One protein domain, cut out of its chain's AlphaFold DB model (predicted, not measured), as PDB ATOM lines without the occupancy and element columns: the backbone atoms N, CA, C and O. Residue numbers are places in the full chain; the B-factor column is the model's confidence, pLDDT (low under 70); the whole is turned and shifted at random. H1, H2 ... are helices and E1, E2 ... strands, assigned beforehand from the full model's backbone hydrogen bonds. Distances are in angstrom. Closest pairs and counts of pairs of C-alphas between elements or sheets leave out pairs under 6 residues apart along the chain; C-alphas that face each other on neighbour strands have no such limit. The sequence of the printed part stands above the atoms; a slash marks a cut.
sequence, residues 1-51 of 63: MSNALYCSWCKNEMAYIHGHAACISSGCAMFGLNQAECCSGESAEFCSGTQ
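AT A GLANCE: This is residues 1 to 51 of the 63 residues of an uncharacterized protein of Candidatus Actinomarinales bacterium (UniProt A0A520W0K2). What does the model look like? It has little regular structure, mostly loops with a small antiparallel hairpin, E1 and E2, on one side, helix H1 next to E2, and H2 next to H1. How large is it? The 51 printed residues, mixed in class, hold E1, E2, H1, H2 in that order, only 17 residues, in a compact whole: radius of gyration of the C-alphas 9.5 A, spans 26 by 25 by 19 A.

HOW THE PARTS SIT: How do the strands pair? E1, residues 14 to 17, and E2, residues 20 to 23, form an antiparallel hairpin; N 15 and O 22, 2.9 A apart, are within hydrogen-bond range. Where are the helices? The closest C-alphas of E2 and H1, residues 35 to 39, are those of Ala 21 and Gln 35, 5.4 A apart. H1 touches H2, residues 44 to 47; their closest C-alphas are those of Cys 39 and Cys 47, 5.0 A. H1's O i to N i+4 pair is within hydrogen-bond range; H2 is too short for one.

IN THESE COORDINATES: Where does E1 begin? C-alpha 14 is at (247.598, 259.651, 258.289); E1 measures 9.1 A, E2 10.3 A. Where does H2 end? C-alpha 47 is at (241.619, 252.773, 257.368); H1 measures 5.8 A, H2 5.3 A.

THE WHOLE: Is there a cut? The printed part has no cut; the link E2 to H1 is long, 11 residues. Where is confidence low? Residues 1 to 3 and 48 to 51 are under 70.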
ATOM      1  N   MET A   1     256.948 245.734 257.054       42.25
ATOM      2  CA  MET A   1     255.713 246.278 256.454       42.25
ATOM      3  C   MET A   1     255.243 247.388 257.372       42.25
ATOM      4  O   MET A   1     255.002 247.110 258.539       42.25
ATOM      5  N   SER A   2     255.255 248.638 256.918       53.09
ATOM      6  CA  SER A   2     254.705 249.760 257.680       53.09
ATOM      7  C   SER A   2     253.179 249.637 257.684       53.09
ATOM      8  O   SER A   2     252.564 249.611 256.623       53.09
ATOM      9  N   ASN A   3     252.572 249.540 258.870       68.94
ATOM     10  CA  ASN A   3     251.115 249.581 259.057       68.94
ATOM     11  C   ASN A   3     250.619 251.032 258.928       68.94
ATOM     12  O   ASN A   3     250.080 251.600 259.875       68.94
ATOM     13  N   ALA A   4     250.898 251.659 257.785       77.81
ATOM     14  CA  ALA A   4     250.452 253.011 257.493       77.81
ATOM     15  C   ALA A   4     248.920 253.031 257.388       77.81
ATOM     16  O   ALA A   4     248.325 252.186 256.713       77.81
ATOM     17  N   LEU A   5     248.290 253.984 258.072       84.38
ATOM     18  CA  LEU A   5     246.848 254.206 258.015       84.38
ATOM     19  C   LEU A   5     246.557 255.241 256.939       84.38
ATOM     20  O   LEU A   5     247.245 256.257 256.863       84.38
ATOM     21  N   TYR A   6     245.527 255.008 256.135       87.81
ATOM     22  CA  TYR A   6     245.131 255.927 255.077       87.81
ATOM     23  C   TYR A   6     243.730 256.451 255.360       87.81
ATOM     24  O   TYR A   6     242.824 255.682 255.679       87.81
ATOM     25  N   CYS A   7     243.531 257.760 255.222       87.31
ATOM     26  CA  CYS A   7     242.200 258.320 255.397       87.31
ATOM     27  C   CYS A   7     241.278 257.827 254.277       87.31
ATOM     28  O   CYS A   7     241.589 257.990 253.093       87.31
ATOM     29  N   SER A   8     240.105 257.299 254.620       85.75
ATOM     30  CA  SER A   8     239.163 256.775 253.628       85.75
ATOM     31  C   SER A   8     238.603 257.858 252.697       85.75
ATOM     32  O   SER A   8     238.153 257.518 251.601       85.75
ATOM     33  N   TRP A   9     238.703 259.138 253.075       86.88
ATOM     34  CA  TRP A   9     238.239 260.280 252.283       86.88
ATOM     35  C   TRP A   9     239.239 260.748 251.217       86.88
ATOM     36  O   TRP A   9     238.917 260.775 250.035       86.88
ATOM     37  N   CYS A  10     240.461 261.122 251.616       90.81
ATOM     38  CA  CYS A  10     241.479 261.632 250.683       90.81
ATOM     39  C   CYS A  10     242.472 260.577 250.197       90.81
ATOM     40  O   CYS A  10     243.289 260.885 249.337       90.81
ATOM     41  N   LYS A  11     242.432 259.363 250.759       88.94
ATOM     42  CA  LYS A  11     243.358 258.256 250.473       88.94
ATOM     43  C   LYS A  11     244.838 258.572 250.741       88.94
ATOM     44  O   LYS A  11     245.700 257.791 250.357       88.94
ATOM     45  N   ASN A  12     245.132 259.673 251.435       90.00
ATOM     46  CA  ASN A  12     246.479 260.015 251.882       90.00
ATOM     47  C   ASN A  12     246.789 259.359 253.229       90.00
ATOM     48  O   ASN A  12     245.886 259.078 254.024       90.00
ATOM     49  N   GLU A  13     248.079 259.145 253.474       90.44
ATOM     50  CA  GLU A  13     248.583 258.619 254.738       90.44
ATOM     51  C   GLU A  13     248.252 259.569 255.902       90.44
ATOM     52  O   GLU A  13     248.342 260.797 255.795       90.44
ATOM     53  N   MET A  14     247.836 258.980 257.017       89.69
ATOM     54  CA  MET A  14     247.598 259.651 258.289       89.69
ATOM     55  C   MET A  14     248.872 259.600 259.129       89.69
ATOM     56  O   MET A  14     249.585 258.598 259.131       89.69
ATOM     57  N   ALA A  15     249.142 260.657 259.890       91.62
ATOM     58  CA  ALA A  15     250.281 260.679 260.799       91.62
ATOM     59  C   ALA A  15     249.850 260.286 262.208       91.62
ATOM     60  O   ALA A  15     248.756 260.634 262.650       91.62
ATOM     61  N   TYR A  16     250.733 259.605 262.934       88.88
ATOM     62  CA  TYR A  16     250.529 259.329 264.350       88.88
ATOM     63  C   TYR A  16     250.988 260.533 265.179       88.88
ATOM     64  O   TYR A  16     252.179 260.844 265.232       88.88
ATOM     65  N   ILE A  17     250.041 261.230 265.802       84.62
ATOM     66  CA  ILE A  17     250.258 262.466 266.551       84.62
ATOM     67  C   ILE A  17     249.615 262.303 267.934       84.62
ATOM     68  O   ILE A  17     248.466 261.898 268.052       84.62
ATOM     69  N   HIS A  18     250.361 262.591 269.005       80.69
ATOM     70  CA  HIS A  18     249.848 262.573 270.386       80.69
ATOM     71  C   HIS A  18     249.101 261.281 270.802       80.69
ATOM     72  O   HIS A  18     248.155 261.334 271.583       80.69
ATOM     73  N   GLY A  19     249.523 260.113 270.304       82.94
ATOM     74  CA  GLY A  19     248.930 258.824 270.686       82.94
ATOM     75  C   GLY A  19     247.733 258.376 269.839       82.94
ATOM     76  O   GLY A  19     247.117 257.363 270.164       82.94
ATOM     77  N   HIS A  20     247.407 259.080 268.753       85.19
ATOM     78  CA  HIS A  20     246.375 258.671 267.798       85.19
ATOM     79  C   HIS A  20     246.779 259.015 266.360       85.19
ATOM     80  O   HIS A  20     247.640 259.859 266.126       85.19
ATOM     81  N   ALA A  21     246.169 258.357 265.375       88.56
ATOM     82  CA  ALA A  21     246.354 258.724 263.976       88.56
ATOM     83  C   ALA A  21     245.424 259.881 263.594       88.56
ATOM     84  O   ALA A  21     244.249 259.868 263.962       88.56
ATOM     85  N   ALA A  22     245.939 260.847 262.837       92.12
ATOM     86  CA  ALA A  22     245.197 262.010 262.364       92.12
ATOM     87  C   ALA A  22     245.523 262.339 260.900       92.12
ATOM     88  O   ALA A  22     246.636 262.112 260.410       92.12
ATOM     89  N   CYS A  23     244.539 262.880 260.183       93.00
ATOM     90  CA  CYS A  23     244.707 263.269 258.789       93.00
ATOM     91  C   CYS A  23     245.526 264.559 258.688       93.00
ATOM     92  O   CYS A  23     245.099 265.617 259.143       93.00
ATOM     93  N   ILE A  24     246.688 264.488 258.038       94.19
ATOM     94  CA  ILE A  24     247.600 265.634 257.863       94.19
ATOM     95  C   ILE A  24     247.525 266.269 256.469       94.19
ATOM     96  O   ILE A  24     248.255 267.209 256.161       94.19
ATOM     97  N   SER A  25     246.639 265.769 255.610       94.06
ATOM     98  CA  SER A  25     246.451 266.289 254.258       94.06
ATOM     99  C   SER A  25     245.622 267.571 254.303       94.06
ATOM    100  O   SER A  25     244.399 267.496 254.360       94.06
ATOM    101  N   SER A  26     246.261 268.740 254.231       93.88
ATOM    102  CA  SER A  26     245.602 270.058 254.325       93.88
ATOM    103  C   SER A  26     244.499 270.306 253.287       93.88
ATOM    104  O   SER A  26     243.592 271.090 253.537       93.88
ATOM    105  N   GLY A  27     244.537 269.621 252.141       94.19
ATOM    106  CA  GLY A  27     243.469 269.663 251.133       94.19
ATOM    107  C   GLY A  27     242.300 268.701 251.384       94.19
ATOM    108  O   GLY A  27     241.366 268.655 250.588       94.19
ATOM    109  N   CYS A  28     242.344 267.889 252.441       93.06
ATOM    110  CA  CYS A  28     241.273 266.960 252.779       93.06
ATOM    111  C   CYS A  28     240.232 267.653 253.659       93.06
ATOM    112  O   CYS A  28     240.584 268.292 254.645       93.06
ATOM    113  N   ALA A  29     238.947 267.430 253.375       91.94
ATOM    114  CA  ALA A  29     237.855 267.866 254.250       91.94
ATOM    115  C   ALA A  29     237.968 267.308 255.684       91.94
ATOM    116  O   ALA A  29     237.420 267.887 256.612       91.94
ATOM    117  N   MET A  30     238.710 266.210 255.855       91.75
ATOM    118  CA  MET A  30     238.961 265.553 257.135       91.75
ATOM    119  C   MET A  30     240.280 265.986 257.793       91.75
ATOM    120  O   MET A  30     240.752 265.304 258.697       91.75
ATOM    121  N   PHE A  31     240.930 267.059 257.330       94.38
ATOM    122  CA  PHE A  31     242.190 267.536 257.907       94.38
ATOM    123  C   PHE A  31     242.074 267.781 259.420       94.38
ATOM    124  O   PHE A  31     241.151 268.447 259.883       94.38
ATOM    125  N   GLY A  32     243.030 267.247 260.183       91.75
ATOM    126  CA  GLY A  32     243.079 267.330 261.644       91.75
ATOM    127  C   GLY A  32     242.179 266.333 262.378       91.75
ATOM    128  O   GLY A  32     242.361 266.149 263.579       91.75
ATOM    129  N   LEU A  33     241.258 265.665 261.679       92.12
ATOM    130  CA  LEU A  33     240.403 264.649 262.281       92.12
ATOM    131  C   LEU A  33     241.175 263.352 262.520       92.12
ATOM    132  O   LEU A  33     242.120 263.012 261.793       92.12
ATOM    133  N   ASN A  34     240.766 262.643 263.562       90.75
ATOM    134  CA  ASN A  34     241.367 261.401 263.994       90.75
ATOM    135  C   ASN A  34     240.929 260.217 263.115       90.75
ATOM    136  O   ASN A  34     240.138 260.326 262.174       90.75
ATOM    137  N   GLN A  35     241.480 259.054 263.437       86.81
ATOM    138  CA  GLN A  35     241.200 257.786 262.781       86.81
ATOM    139  C   GLN A  35     239.708 257.433 262.691       86.81
ATOM    140  O   GLN A  35     239.231 257.099 261.605       86.81
ATOM    141  N   ALA A  36     238.979 257.529 263.807       86.19
ATOM    142  CA  ALA A  36     237.564 257.176 263.886       86.19
ATOM    143  C   ALA A  36     236.731 257.995 262.901       86.19
ATOM    144  O   ALA A  36     235.855 257.468 262.212       86.19
ATOM    145  N   GLU A  37     237.059 259.279 262.807       86.19
ATOM    146  CA  GLU A  37     236.367 260.245 261.968       86.19
ATOM    147  C   GLU A  37     236.747 260.073 260.489       86.19
ATOM    148  O   GLU A  37     235.875 260.136 259.628       86.19
ATOM    149  N   CYS A  38     238.018 259.793 260.173       87.69
ATOM    150  CA  CYS A  38     238.475 259.624 258.784       87.69
ATOM    151  C   CYS A  38     238.067 258.289 258.144       87.69
ATOM    152  O   CYS A  38     238.006 258.209 256.913       87.69
ATOM    153  N   CYS A  39     237.865 257.237 258.940       83.31
ATOM    154  CA  CYS A  39     237.787 255.858 258.449       83.31
ATOM    155  C   CYS A  39     236.492 255.117 258.799       83.31
ATOM    156  O   CYS A  39     236.340 253.968 258.395       83.31
ATOM    157  N   SER A  40     235.555 255.753 259.508       76.88
ATOM    158  CA  SER A  40     234.345 255.111 260.051       76.88
ATOM    159  C   SER A  40     234.635 254.060 261.134       76.88
ATOM    160  O   SER A  40     233.867 253.115 261.305       76.88
ATOM    161  N   GLY A  41     235.739 254.220 261.872       76.31
ATOM    162  CA  GLY A  41     236.119 253.349 262.985       76.31
ATOM    163  C   GLY A  41     237.575 253.523 263.436       76.31
ATOM    164  O   GLY A  41     238.410 254.033 262.693       76.31
ATOM    165  N   GLU A  42     237.876 253.112 264.672       73.44
ATOM    166  CA  GLU A  42     239.202 253.256 265.306       73.44
ATOM    167  C   GLU A  42     240.181 252.123 264.971       73.44
ATOM    168  O   GLU A  42     241.384 252.240 265.189       73.44
ATOM    169  N   SER A  43     239.709 250.996 264.442       74.38
ATOM    170  CA  SER A  43     240.608 249.914 264.042       74.38
ATOM    171  C   SER A  43     241.349 250.242 262.746       74.38
ATOM    172  O   SER A  43     240.811 250.864 261.827       74.38
ATOM    173  N   ALA A  44     242.586 249.752 262.629       72.62
ATOM    174  CA  ALA A  44     243.384 249.896 261.413       72.62
ATOM    175  C   ALA A  44     242.686 249.320 260.169       72.62
ATOM    176  O   ALA A  44     242.847 249.868 259.082       72.62
ATOM    177  N   GLU A  45     241.861 248.278 260.339       75.06
ATOM    178  CA  GLU A  45     241.073 247.670 259.261       75.06
ATOM    179  C   GLU A  45     240.078 248.632 258.584       75.06
ATOM    180  O   GLU A  45     239.779 248.485 257.400       75.06
ATOM    181  N   PHE A  46     239.597 249.654 259.300       74.00
ATOM    182  CA  PHE A  46     238.686 250.654 258.740       74.00
ATOM    183  C   PHE A  46     239.425 251.686 257.869       74.00
ATOM    184  O   PHE A  46     238.834 252.279 256.965       74.00
ATOM    185  N   CYS A  47     240.729 251.869 258.109       71.00
ATOM    186  CA  CYS A  47     241.619 252.773 257.368       71.00
ATOM    187  C   CYS A  47     242.540 252.055 256.373       71.00
ATOM    188  O   CYS A  47     243.321 252.694 255.659       71.00
ATOM    189  N   SER A  48     242.525 250.723 256.341       65.19
ATOM    190  CA  SER A  48     243.316 249.948 255.395       65.19
ATOM    191  C   SER A  48     242.594 249.938 254.056       65.19
ATOM    192  O   SER A  48     241.804 249.040 253.786       65.19
ATOM    193  N   GLY A  49     242.840 250.974 253.246       59.97
ATOM    194  CA  GLY A  49     242.571 250.990 251.808       59.97
ATOM    195  C   GLY A  49     241.287 250.275 251.388       59.97
ATOM    196  O   GLY A  49     241.343 249.369 250.559       59.97
ATOM    197  N   THR A  50     240.133 250.650 251.940       46.22
ATOM    198  CA  THR A  50     238.858 250.140 251.436       46.22
ATOM    199  C   THR A  50     238.593 250.775 250.073       46.22
ATOM    200  O   THR A  50     238.094 251.896 249.934       46.22
ATOM    201  N   GLN A  51     238.975 250.046 249.027       50.22
ATOM    202  CA  GLN A  51     238.262 250.065 247.760       50.22
ATOM    203  C   GLN A  51     237.048 249.147 247.947       50.22
ATOM    204  O   GLN A  51     237.059 247.999 247.522       50.22
TER     205      GLN A  51